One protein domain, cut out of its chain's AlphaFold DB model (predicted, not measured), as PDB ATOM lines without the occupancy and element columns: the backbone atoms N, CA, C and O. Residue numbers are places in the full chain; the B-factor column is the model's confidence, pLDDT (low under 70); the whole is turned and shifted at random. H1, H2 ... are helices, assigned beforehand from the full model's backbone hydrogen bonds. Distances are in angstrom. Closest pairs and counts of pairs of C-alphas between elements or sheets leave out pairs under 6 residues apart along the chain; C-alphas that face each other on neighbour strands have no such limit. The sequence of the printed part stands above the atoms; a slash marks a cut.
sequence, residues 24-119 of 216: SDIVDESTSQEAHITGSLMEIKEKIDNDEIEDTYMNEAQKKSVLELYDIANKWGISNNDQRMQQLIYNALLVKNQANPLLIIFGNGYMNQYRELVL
ATOM      1  N   SER A  24     325.214 333.905 256.267       53.56
ATOM      2  CA  SER A  24     326.546 334.500 256.371       53.56
ATOM      3  C   SER A  24     326.629 335.788 257.207       53.56
ATOM      4  O   SER A  24     327.735 336.249 257.486       53.56
ATOM      5  N   ASP A  25     325.494 336.355 257.640       55.38
ATOM      6  CA  ASP A  25     325.443 337.572 258.467       55.38
ATOM      7  C   ASP A  25     325.498 337.287 259.980       55.38
ATOM      8  O   ASP A  25     325.747 338.211 260.759       55.38
ATOM      9  N   ILE A  26     325.287 336.041 260.435       60.34
ATOM     10  CA  ILE A  26     325.503 335.702 261.853       60.34
ATOM     11  C   ILE A  26     326.993 335.444 262.046       60.34
ATOM     12  O   ILE A  26     327.492 334.352 261.787       60.34
ATOM     13  N   VAL A  27     327.708 336.472 262.490       63.28
ATOM     14  CA  VAL A  27     329.152 336.437 262.716       63.28
ATOM     15  C   VAL A  27     329.416 336.459 264.215       63.28
ATOM     16  O   VAL A  27     328.859 337.279 264.937       63.28
ATOM     17  N   ASP A  28     330.283 335.571 264.685       63.91
ATOM     18  CA  ASP A  28     330.819 335.647 266.036       63.91
ATOM     19  C   ASP A  28     331.747 336.863 266.137       63.91
ATOM     20  O   ASP A  28     332.824 336.884 265.536       63.91
ATOM     21  N   GLU A  29     331.344 337.882 266.899       63.41
ATOM     22  CA  GLU A  29     332.094 339.135 267.032       63.41
ATOM     23  C   GLU A  29     333.498 338.927 267.625       63.41
ATOM     24  O   GLU A  29     334.423 339.687 267.323       63.41
ATOM     25  N   SER A  30     333.696 337.867 268.416       62.12
ATOM     26  CA  SER A  30     334.977 337.560 269.059       62.12
ATOM     27  C   SER A  30     335.994 336.926 268.106       62.12
ATOM     28  O   SER A  30     337.196 337.169 268.231       62.12
ATOM     29  N   THR A  31     335.531 336.141 267.130       65.06
ATOM     30  CA  THR A  31     336.392 335.430 266.169       65.06
ATOM     31  C   THR A  31     336.317 335.995 264.751       65.06
ATOM     32  O   THR A  31     337.165 335.668 263.919       65.06
ATOM     33  N   SER A  32     335.350 336.877 264.476       63.66
ATOM     34  CA  SER A  32     335.013 337.395 263.144       63.66
ATOM     35  C   SER A  32     334.733 336.286 262.116       63.66
ATOM     36  O   SER A  32     335.013 336.452 260.928       63.66
ATOM     37  N   GLN A  33     334.220 335.138 262.575       68.19
ATOM     38  CA  GLN A  33     333.859 333.984 261.745       68.19
ATOM     39  C   GLN A  33     332.347 333.761 261.741       68.19
ATOM     40  O   GLN A  33     331.659 334.126 262.690       68.19
ATOM     41  N   GLU A  34     331.836 333.154 260.670       70.06
ATOM     42  CA  GLU A  34     330.429 332.756 260.565       70.06
ATOM     43  C   GLU A  34     330.066 331.772 261.688       70.06
ATOM     44  O   GLU A  34     330.765 330.780 261.913       70.06
ATOM     45  N   ALA A  35     328.983 332.060 262.407       70.69
ATOM     46  CA  ALA A  35     328.473 331.226 263.481       70.69
ATOM     47  C   ALA A  35     327.419 330.253 262.940       70.69
ATOM     48  O   ALA A  35     326.393 330.636 262.374       70.69
ATOM     49  N   HIS A  36     327.638 328.967 263.191       80.69
ATOM     50  CA  HIS A  36     326.774 327.877 262.730       80.69
ATOM     51  C   HIS A  36     325.651 327.516 263.726       80.69
ATOM     52  O   HIS A  36     325.118 326.406 263.719       80.69
ATOM     53  N   ILE A  37     325.281 328.464 264.590       79.62
ATOM     54  CA  ILE A  37     324.168 328.375 265.545       79.62
ATOM     55  C   ILE A  37     323.221 329.564 265.355       79.62
ATOM     56  O   ILE A  37     323.610 330.584 264.789       79.62
ATOM     57  N   THR A  38     321.973 329.451 265.812       79.44
ATOM     58  CA  THR A  38     321.001 330.558 265.755       79.44
ATOM     59  C   THR A  38     321.508 331.810 266.482       79.44
ATOM     60  O   THR A  38     322.255 331.726 267.458       79.44
ATOM     61  N   GLY A  39     321.033 332.991 266.065       75.69
ATOM     62  CA  GLY A  39     321.404 334.263 266.700       75.69
ATOM     63  C   GLY A  39     321.080 334.307 268.199       75.69
ATOM     64  O   GLY A  39     321.910 334.735 268.994       75.69
ATOM     65  N   SER A  40     319.926 333.775 268.622       78.31
ATOM     66  CA  SER A  40     319.587 333.717 270.049       78.31
ATOM     67  C   SER A  40     320.489 332.762 270.843       78.31
ATOM     68  O   SER A  40     320.750 333.032 272.015       78.31
ATOM     69  N   LEU A  41     320.992 331.674 270.243       83.69
ATOM     70  CA  LEU A  41     322.010 330.818 270.862       83.69
ATOM     71  C   LEU A  41     323.361 331.517 270.949       83.69
ATOM     72  O   LEU A  41     324.061 331.330 271.945       83.69
ATOM     73  N   MET A  42     323.705 332.340 269.958       83.56
ATOM     74  CA  MET A  42     324.923 333.145 269.988       83.56
ATOM     75  C   MET A  42     324.891 334.155 271.144       83.56
ATOM     76  O   MET A  42     325.815 334.173 271.953       83.56
ATOM     77  N   GLU A  43     323.779 334.880 271.330       83.56
ATOM     78  CA  GLU A  43     323.593 335.790 272.475       83.56
ATOM     79  C   GLU A  43     323.740 335.073 273.831       83.56
ATOM     80  O   GLU A  43     324.248 335.633 274.802       83.56
ATOM     81  N   ILE A  44     323.260 333.830 273.936       84.56
ATOM     82  CA  ILE A  44     323.393 333.036 275.166       84.56
ATOM     83  C   ILE A  44     324.846 332.634 275.378       84.56
ATOM     84  O   ILE A  44     325.340 332.734 276.497       84.56
ATOM     85  N   LYS A  45     325.532 332.185 274.324       87.56
ATOM     86  CA  LYS A  45     326.947 331.812 274.375       87.56
ATOM     87  C   LYS A  45     327.802 332.990 274.836       87.56
ATOM     88  O   LYS A  45     328.612 332.815 275.738       87.56
ATOM     89  N   GLU A  46     327.576 334.187 274.304       86.00
ATOM     90  CA  GLU A  46     328.293 335.399 274.731       86.00
ATOM     91  C   GLU A  46     328.062 335.718 276.208       86.00
ATOM     92  O   GLU A  46     329.007 336.007 276.939       86.00
ATOM     93  N   LYS A  47     326.821 335.593 276.691       85.69
ATOM     94  CA  LYS A  47     326.520 335.769 278.119       85.69
ATOM     95  C   LYS A  47     327.164 334.698 278.998       85.69
ATOM     96  O   LYS A  47     327.500 334.993 280.141       85.69
ATOM     97  N   ILE A  48     327.328 333.469 278.500       86.44
ATOM     98  CA  ILE A  48     328.079 332.415 279.203       86.44
ATOM     99  C   ILE A  48     329.559 332.800 279.286       86.44
ATOM    100  O   ILE A  48     330.135 332.727 280.367       86.44
ATOM    101  N   ASP A  49     330.158 333.237 278.178       86.31
ATOM    102  CA  ASP A  49     331.575 333.617 278.124       86.31
ATOM    103  C   ASP A  49     331.895 334.829 279.015       86.31
ATOM    104  O   ASP A  49     332.972 334.896 279.607       86.31
ATOM    105  N   ASN A  50     330.946 335.761 279.142       87.00
ATOM    106  CA  ASN A  50     331.067 336.963 279.971       87.00
ATOM    107  C   ASN A  50     330.648 336.757 281.441       87.00
ATOM    108  O   ASN A  50     330.673 337.715 282.211       87.00
ATOM    109  N   ASP A  51     330.271 335.536 281.840       83.75
ATOM    110  CA  ASP A  51     329.772 335.200 283.187       83.75
ATOM    111  C   ASP A  51     328.526 336.017 283.609       83.75
ATOM    112  O   ASP A  51     328.319 336.358 284.772       83.75
ATOM    113  N   GLU A  52     327.666 336.343 282.639       84.06
ATOM    114  CA  GLU A  52     326.446 337.147 282.822       84.06
ATOM    115  C   GLU A  52     325.180 336.294 283.029       84.06
ATOM    116  O   GLU A  52     324.078 336.827 283.184       84.06
ATOM    117  N   ILE A  53     325.305 334.961 283.016       78.44
ATOM    118  CA  ILE A  53     324.193 334.033 283.267       78.44
ATOM    119  C   ILE A  53     324.238 333.523 284.706       78.44
ATOM    120  O   ILE A  53     325.101 332.724 285.064       78.44
ATOM    121  N   GLU A  54     323.239 333.913 285.501       70.75
ATOM    122  CA  GLU A  54     323.040 333.368 286.845       70.75
ATOM    123  C   GLU A  54     322.813 331.842 286.820       70.75
ATOM    124  O   GLU A  54     322.063 331.315 285.994       70.75
ATOM    125  N   ASP A  55     323.385 331.125 287.792       63.53
ATOM    126  CA  ASP A  55     323.258 329.660 287.926       63.53
ATOM    127  C   ASP A  55     321.816 329.179 288.147       63.53
ATOM    128  O   ASP A  55     321.466 328.034 287.854       63.53
ATOM    129  N   THR A  56     320.958 330.058 288.667       67.19
ATOM    130  CA  THR A  56     319.512 329.834 288.804       67.19
ATOM    131  C   THR A  56     318.815 329.736 287.447       67.19
ATOM    132  O   THR A  56     317.746 329.132 287.352       67.19
ATOM    133  N   TYR A  57     319.415 330.316 286.408       71.81
ATOM    134  CA  TYR A  57     318.880 330.385 285.057       71.81
ATOM    135  C   TYR A  57     319.421 329.264 284.162       71.81
ATOM    136  O   TYR A  57     318.652 328.655 283.415       71.81
ATOM    137  N   MET A  58     320.715 328.941 284.270       81.44
ATOM    138  CA  MET A  58     321.318 327.758 283.645       81.44
ATOM    139  C   MET A  58     322.361 327.126 284.561       81.44
ATOM    140  O   MET A  58     323.291 327.790 285.006       81.44
ATOM    141  N   ASN A  59     322.263 325.816 284.776       85.38
ATOM    142  CA  ASN A  59     323.289 325.068 285.493       85.38
ATOM    143  C   ASN A  59     324.531 324.812 284.620       85.38
ATOM    144  O   ASN A  59     324.488 324.882 283.391       85.38
ATOM    145  N   GLU A  60     325.627 324.417 285.263       88.00
ATOM    146  CA  GLU A  60     326.909 324.146 284.604       88.00
ATOM    147  C   GLU A  60     326.830 323.109 283.474       88.00
ATOM    148  O   GLU A  60     327.475 323.259 282.436       88.00
ATOM    149  N   ALA A  61     326.001 322.067 283.618       89.38
ATOM    150  CA  ALA A  61     325.829 321.072 282.561       89.38
ATOM    151  C   ALA A  61     325.129 321.665 281.326       89.38
ATOM    152  O   ALA A  61     325.472 321.303 280.199       89.38
ATOM    153  N   GLN A  62     324.179 322.582 281.519       89.12
ATOM    154  CA  GLN A  62     323.507 323.304 280.439       89.12
ATOM    155  C   GLN A  62     324.463 324.288 279.761       89.12
ATOM    156  O   GLN A  62     324.588 324.230 278.538       89.12
ATOM    157  N   LYS A  63     325.195 325.114 280.528       90.06
ATOM    158  CA  LYS A  63     326.198 326.051 279.986       90.06
ATOM    159  C   LYS A  63     327.231 325.313 279.132       90.06
ATOM    160  O   LYS A  63     327.412 325.620 277.956       90.06
ATOM    161  N   LYS A  64     327.816 324.242 279.678       93.00
ATOM    162  CA  LYS A  64     328.778 323.393 278.965       93.00
ATOM    163  C   LYS A  64     328.204 322.794 277.679       93.00
ATOM    164  O   LYS A  64     328.904 322.706 276.677       93.00
ATOM    165  N   SER A  65     326.938 322.383 277.694       92.94
ATOM    166  CA  SER A  65     326.297 321.788 276.515       92.94
ATOM    167  C   SER A  65     326.024 322.810 275.407       92.94
ATOM    168  O   SER A  65     326.045 322.428 274.241       92.94
ATOM    169  N   VAL A  66     325.811 324.091 275.740       92.00
ATOM    170  CA  VAL A  66     325.727 325.181 274.748       92.00
ATOM    171  C   VAL A  66     327.086 325.433 274.096       92.00
ATOM    172  O   VAL A  66     327.162 325.510 272.872       92.00
ATOM    173  N   LEU A  67     328.161 325.485 274.886       93.06
ATOM    174  CA  LEU A  67     329.517 325.671 274.356       93.06
ATOM    175  C   LEU A  67     329.934 324.501 273.446       93.06
ATOM    176  O   LEU A  67     330.378 324.714 272.321       93.06
ATOM    177  N   GLU A  68     329.701 323.256 273.878       94.75
ATOM    178  CA  GLU A  68     329.985 322.071 273.053       94.75
ATOM    179  C   GLU A  68     329.115 322.020 271.778       94.75
ATOM    180  O   GLU A  68     329.579 321.542 270.741       94.75
ATOM    181  N   LEU A  69     327.867 322.511 271.826       93.88
ATOM    182  CA  LEU A  69     327.017 322.644 270.638       93.88
ATOM    183  C   LEU A  69     327.631 323.620 269.633       93.88
ATOM    184  O   LEU A  69     327.715 323.269 268.460       93.88
ATOM    185  N   TYR A  70     328.050 324.807 270.080       91.00
ATOM    186  CA  TYR A  70     328.695 325.810 269.228       91.00
ATOM    187  C   TYR A  70     329.923 325.219 268.520       91.00
ATOM    188  O   TYR A  70     330.020 325.274 267.291       91.00
ATOM    189  N   ASP A  71     330.801 324.541 269.264       92.81
ATOM    190  CA  ASP A  71     332.001 323.908 268.707       92.81
ATOM    191  C   ASP A  71     331.668 322.845 267.648       92.81
ATOM    192  O   ASP A  71     332.284 322.792 266.578       92.81
ATOM    193  N   ILE A  72     330.689 321.977 267.930       92.00
ATOM    194  CA  ILE A  72     330.254 320.926 266.998       92.00
ATOM    195  C   ILE A  72     329.602 321.535 265.761       92.00
ATOM    196  O   ILE A  72     329.889 321.092 264.648       92.00
ATOM    197  N   ALA A  73     328.747 322.538 265.944       89.62
ATOM    198  CA  ALA A  73     328.027 323.181 264.860       89.62
ATOM    199  C   ALA A  73     328.988 323.852 263.877       89.62
ATOM    200  O   ALA A  73     328.898 323.589 262.678       89.62
ATOM    201  N   ASN A  74     329.973 324.599 264.381       87.56
ATOM    202  CA  ASN A  74     331.009 325.220 263.555       87.56
ATOM    203  C   ASN A  74     331.898 324.177 262.875       87.56
ATOM    204  O   ASN A  74     332.183 324.269 261.683       87.56
ATOM    205  N   LYS A  75     332.296 323.125 263.598       90.50
ATOM    206  CA  LYS A  75     333.122 322.051 263.028       90.50
ATOM    207  C   LYS A  75     332.416 321.293 261.902       90.50
ATOM    208  O   LYS A  75     333.080 320.808 260.986       90.50
ATOM    209  N   TRP A  76     331.106 321.100 262.008       88.31
ATOM    210  CA  TRP A  76     330.311 320.351 261.031       88.31
ATOM    211  C   TRP A  76     329.672 321.238 259.961       88.31
ATOM    212  O   TRP A  76     329.097 320.696 259.019       88.31
ATOM    213  N   GLY A  77     329.786 322.563 260.078       84.81
ATOM    214  CA  GLY A  77     329.139 323.508 259.175       84.81
ATOM    215  C   GLY A  77     327.617 323.366 259.196       84.81
ATOM    216  O   GLY A  77     326.987 323.317 258.139       84.81
ATOM    217  N   ILE A  78     327.023 323.206 260.384       84.94
ATOM    218  CA  ILE A  78     325.564 323.090 260.522       84.94
ATOM    219  C   ILE A  78     324.934 324.419 260.096       84.94
ATOM    220  O   ILE A  78     325.419 325.488 260.443       84.94
ATOM    221  N   SER A  79     323.855 324.369 259.316       80.56
ATOM    222  CA  SER A  79     323.098 325.581 258.991       80.56
ATOM    223  C   SER A  79     322.567 326.198 260.287       80.56
ATOM    224  O   SER A  79     321.948 325.510 261.105       80.56
ATOM    225  N   ASN A  80     322.783 327.501 260.473       78.31
ATOM    226  CA  ASN A  80     322.286 328.201 261.657       78.31
ATOM    227  C   ASN A  80     320.748 328.166 261.757       78.31
ATOM    228  O   ASN A  80     320.210 328.245 262.858       78.31
ATOM    229  N   ASN A  81     320.051 327.934 260.640       77.81
ATOM    230  CA  ASN A  81     318.602 327.771 260.567       77.81
ATOM    231  C   ASN A  81     318.123 326.327 260.821       77.81
ATOM    232  O   ASN A  81     316.915 326.092 260.908       77.81
ATOM    233  N   ASP A  82     319.024 325.344 260.948       85.00
ATOM    234  CA  ASP A  82     318.666 323.963 261.298       85.00
ATOM    235  C   ASP A  82     318.481 323.799 262.814       85.00
ATOM    236  O   ASP A  82     319.227 323.113 263.521       85.00
ATOM    237  N   GLN A  83     317.437 324.453 263.322       85.25
ATOM    238  CA  GLN A  83     317.117 324.487 264.745       85.25
ATOM    239  C   GLN A  83     316.883 323.081 265.320       85.25
ATOM    240  O   GLN A  83     317.261 322.798 266.454       85.25
ATOM    241  N   ARG A  84     316.306 322.161 264.540       87.94
ATOM    242  CA  ARG A  84     316.009 320.794 265.001       87.94
ATOM    243  C   ARG A  84     317.270 319.965 265.181       87.94
ATOM    244  O   ARG A  84     317.369 319.219 266.155       87.94
ATOM    245  N   MET A  85     318.246 320.112 264.286       89.56
ATOM    246  CA  MET A  85     319.558 319.497 264.469       89.56
ATOM    247  C   MET A  85     320.254 320.055 265.713       89.56
ATOM    248  O   MET A  85     320.762 319.286 266.531       89.56
ATOM    249  N   GLN A  86     320.218 321.374 265.906       91.25
ATOM    250  CA  GLN A  86     320.810 322.022 267.078       91.25
ATOM    251  C   GLN A  86     320.132 321.571 268.389       91.25
ATOM    252  O   GLN A  86     320.826 321.206 269.340       91.25
ATOM    253  N   GLN A  87     318.796 321.473 268.425       91.44
ATOM    254  CA  GLN A  87     318.028 320.917 269.550       91.44
ATOM    255  C   GLN A  87     318.447 319.473 269.871       91.44
ATOM    256  O   GLN A  87     318.640 319.127 271.040       91.44
ATOM    257  N   LEU A  88     318.590 318.621 268.851       91.81
ATOM    258  CA  LEU A  88     319.007 317.226 269.014       91.81
ATOM    259  C   LEU A  88     320.411 317.111 269.607       91.81
ATOM    260  O   LEU A  88     320.609 316.372 270.575       91.81
ATOM    261  N   ILE A  89     321.370 317.845 269.041       92.88
ATOM    262  CA  ILE A  89     322.759 317.842 269.504       92.88
ATOM    263  C   ILE A  89     322.816 318.340 270.945       92.88
ATOM    264  O   ILE A  89     323.360 317.645 271.802       92.88
ATOM    265  N   TYR A  90     322.183 319.476 271.243       93.06
ATOM    266  CA  TYR A  90     322.148 320.025 272.594       93.06
ATOM    267  C   TYR A  90     321.600 319.033 273.620       93.06
ATOM    268  O   TYR A  90     322.240 318.787 274.636       93.06
ATOM    269  N   ASN A  91     320.435 318.427 273.367       91.94
ATOM    270  CA  ASN A  91     319.813 317.527 274.341       91.94
ATOM    271  C   ASN A  91     320.620 316.229 274.528       91.94
ATOM    272  O   ASN A  91     320.678 315.696 275.640       91.94
ATOM    273  N   ALA A  92     321.306 315.751 273.486       92.50
ATOM    274  CA  ALA A  92     322.239 314.634 273.604       92.50
ATOM    275  C   ALA A  92     323.465 314.993 274.466       92.50
ATOM    276  O   ALA A  92     323.858 314.213 275.340       92.50
ATOM    277  N   LEU A  93     324.047 316.178 274.257       93.06
ATOM    278  CA  LEU A  93     325.159 316.692 275.062       93.06
ATOM    279  C   LEU A  93     324.734 316.952 276.507       93.06
ATOM    280  O   LEU A  93     325.480 316.619 277.424       93.06
ATOM    281  N   LEU A  94     323.518 317.452 276.725       92.12
ATOM    282  CA  LEU A  94     322.978 317.724 278.051       92.12
ATOM    283  C   LEU A  94     322.883 316.448 278.884       92.12
ATOM    284  O   LEU A  94     323.408 316.410 279.994       92.12
ATOM    285  N   VAL A  95     322.306 315.373 278.336       90.62
ATOM    286  CA  VAL A  95     322.249 314.074 279.030       90.62
ATOM    287  C   VAL A  95     323.651 313.555 279.355       90.62
ATOM    288  O   VAL A  95     323.899 313.070 280.461       90.62
ATOM    289  N   LYS A  96     324.588 313.690 278.411       91.81
ATOM    290  CA  LYS A  96     325.989 313.295 278.602       91.81
ATOM    291  C   LYS A  96     326.660 314.108 279.716       91.81
ATOM    292  O   LYS A  96     327.333 313.523 280.559       91.81
ATOM    293  N   ASN A  97     326.487 315.427 279.727       91.75
ATOM    294  CA  ASN A  97     327.147 316.340 280.659       91.75
ATOM    295  C   ASN A  97     326.514 316.324 282.057       91.75
ATOM    296  O   ASN A  97     327.229 316.482 283.041       91.75
ATOM    297  N   GLN A  98     325.208 316.071 282.166       89.50
ATOM    298  CA  GLN A  98     324.545 315.844 283.452       89.50
ATOM    299  C   GLN A  98     325.002 314.538 284.110       89.50
ATOM    300  O   GLN A  98     324.987 314.447 285.336       89.50
ATOM    301  N   ALA A  99     325.363 313.528 283.303       87.56
ATOM    302  CA  ALA A  99     325.865 312.222 283.740       87.56
ATOM    303  C   ALA A  99     325.032 311.573 284.867       87.56
ATOM    304  O   ALA A  99     325.554 310.824 285.692       87.56
ATOM    305  N   ASN A 100     323.729 311.868 284.911       88.56
ATOM    306  CA  ASN A 100     322.835 311.461 285.985       88.56
ATOM    307  C   ASN A 100     321.931 310.309 285.512       88.56
ATOM    308  O   ASN A 100     321.025 310.535 284.704       88.56
ATOM    309  N   PRO A 101     322.115 309.082 286.036       88.62
ATOM    310  CA  PRO A 101     321.314 307.928 285.635       88.62
ATOM    311  C   PRO A 101     319.810 308.100 285.877       88.62
ATOM    312  O   PRO A 101     319.008 307.566 285.114       88.62
ATOM    313  N   LEU A 102     319.406 308.861 286.902       89.19
ATOM    314  CA  LEU A 102     317.988 309.109 287.176       89.19
ATOM    315  C   LEU A 102     317.353 309.961 286.076       89.19
ATOM    316  O   LEU A 102     316.242 309.658 285.651       89.19
ATOM    317  N   LEU A 103     318.069 310.966 285.568       87.56
ATOM    318  CA  LEU A 103     317.589 311.811 284.468       87.56
ATOM    319  C   LEU A 103     317.521 311.042 283.143       87.56
ATOM    320  O   LEU A 103     316.653 311.312 282.324       87.56
ATOM    321  N   ILE A 104     318.358 310.023 282.947       89.12
ATOM    322  CA  ILE A 104     318.241 309.121 281.789       89.12
ATOM    323  C   ILE A 104     316.960 308.274 281.880       89.12
ATOM    324  O   ILE A 104     316.272 308.047 280.883       89.12
ATOM    325  N   ILE A 105     316.625 307.791 283.078       91.31
ATOM    326  CA  ILE A 105     315.473 306.905 283.289       91.31
ATOM    327  C   ILE A 105     314.153 307.683 283.260       91.31
ATOM    328  O   ILE A 105     313.211 307.243 282.601       91.31
ATOM    329  N   PHE A 106     314.092 308.812 283.967       90.56
ATOM    330  CA  PHE A 106     312.872 309.599 284.188       90.56
ATOM    331  C   PHE A 106     312.765 310.847 283.306       90.56
ATOM    332  O   PHE A 106     311.710 311.476 283.264       90.56
ATOM    333  N   GLY A 107     313.831 311.180 282.578       88.94
ATOM    334  CA  GLY A 107     313.884 312.320 281.676       88.94
ATOM    335  C   GLY A 107     314.275 313.619 282.367       88.94
ATOM    336  O   GLY A 107     314.298 313.734 283.593       88.94
ATOM    337  N   ASN A 108     314.573 314.617 281.541       83.88
ATOM    338  CA  ASN A 108     314.911 315.964 281.991       83.88
ATOM    339  C   ASN A 108     313.689 316.854 282.248       83.88
ATOM    340  O   ASN A 108     313.835 317.931 282.824       83.88
ATOM    341  N   GLY A 109     312.491 316.417 281.851       75.12
ATOM    342  CA  GLY A 109     311.285 317.239 281.861       75.12
ATOM    343  C   GLY A 109     311.345 318.409 280.867       75.12
ATOM    344  O   GLY A 109     312.395 318.758 280.336       75.12
ATOM    345  N   TYR A 110     310.194 319.038 280.620       59.09
ATOM    346  CA  TYR A 110     310.078 320.170 279.684       59.09
ATOM    347  C   TYR A 110     310.655 321.489 280.231       59.09
ATOM    348  O   TYR A 110     311.043 322.360 279.462       59.09
ATOM    349  N   MET A 111     310.712 321.653 281.558       56.44
ATOM    350  CA  MET A 111     311.080 322.928 282.200       56.44
ATOM    351  C   MET A 111     312.590 323.195 282.255       56.44
ATOM    352  O   MET A 111     312.998 324.297 282.599       56.44
ATOM    353  N   ASN A 112     313.422 322.210 281.902       57.84
ATOM    354  CA  ASN A 112     314.884 322.337 281.914       57.84
ATOM    355  C   ASN A 112     315.471 322.704 280.539       57.84
ATOM    356  O   ASN A 112     316.690 322.677 280.355       57.84
ATOM    357  N   GLN A 113     314.623 323.008 279.557       63.16
ATOM    358  CA  GLN A 113     315.045 323.337 278.199       63.16
ATOM    359  C   GLN A 113     314.954 324.839 277.967       63.16
ATOM    360  O   GLN A 113     313.921 325.473 278.175       63.16
ATOM    361  N   TYR A 114     316.073 325.412 277.541       66.12
ATOM    362  CA  TYR A 114     316.190 326.842 277.343       66.12
ATOM    363  C   TYR A 114     315.595 327.250 275.992       66.12
ATOM    364  O   TYR A 114     316.131 326.880 274.950       66.12
ATOM    365  N   ARG A 115     314.511 328.038 276.017       71.94
ATOM    366  CA  ARG A 115     313.883 328.694 274.850       71.94
ATOM    367  C   ARG A 115     313.820 327.796 273.602       71.94
ATOM    368  O   ARG A 115     312.989 326.901 273.526       71.94
ATOM    369  N   GLU A 116     314.689 328.051 272.626       79.00
ATOM    370  CA  GLU A 116     314.696 327.434 271.296       79.00
ATOM    371  C   GLU A 116     315.322 326.029 271.239       79.00
ATOM    372  O   GLU A 116     315.206 325.361 270.211       79.00
ATOM    373  N   LEU A 117     315.906 325.555 272.350       85.25
ATOM    374  CA  LEU A 117     316.492 324.216 272.519       85.25
ATOM    375  C   LEU A 117     315.480 323.149 272.976       85.25
ATOM    376  O   LEU A 117     315.845 321.988 273.194       85.25
ATOM    377  N   VAL A 118     314.210 323.531 273.136       84.38
ATOM    378  CA  VAL A 118     313.104 322.595 273.369       84.38
ATOM    379  C   VAL A 118     312.931 321.721 272.131       84.38
ATOM    380  O   VAL A 118     312.761 322.232 271.032       84.38
ATOM    381  N   LEU A 119     312.951 320.400 272.310       88.00
ATOM    382  CA  LEU A 119     312.788 319.462 271.199       88.00
ATOM    383  C   LEU A 119     311.401 319.573 270.566       88.00
ATOM    384  O   LEU A 119     310.384 319.367 271.226       88.00
TER     385      LEU A 119
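This is residues 24 to 119 of the 216 residues of an uncharacterized protein of Clostridium sp. CAG:354 (UniProt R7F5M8). H2 stands in the middle of three helices, crossed by H1 over its residues 63 to 67 and by H3 along more of its length. Small H4 lies past the end of H3, and the short pairing at residues 27 to 34 lies toward the other end of the long axis. The printed part has 96 residues, with four named helices, H1 to H4 in order, and no named strand: all helix. It is compact, radius of gyration of the C-alphas 13.2 A, yet elongated, 41 by 26 by 19 A.

After residues 24 to 38, find C-alpha 39 at (321.404, 334.263, 266.700), where H1, residues 39 to 49, begins. H2, residues 60 to 76, runs 24.1 A; H3, residues 83 to 98, runs 21.9 A. H4, residues 101 to 106, ends at C-alpha 106, (312.872, 309.599, 284.188).

H2 touches H3, closest C-alphas Ala 61 and Asn 97, 5.3 A, at a steep tilt of 46 degrees, opposite ways. H1 touches H2 at C-alphas Lys 45 and Leu 67, the closest, 6.7 A. H3 and H4 are close but not clearly touching; H1 and H3 are apart. In H1 to H4 every O i to N i+4 pair is within hydrogen-bond range.

The printed part has no cut and no long link. Confidence is under 70 at residues 24 to 33, 55 to 56 and 110 to 114.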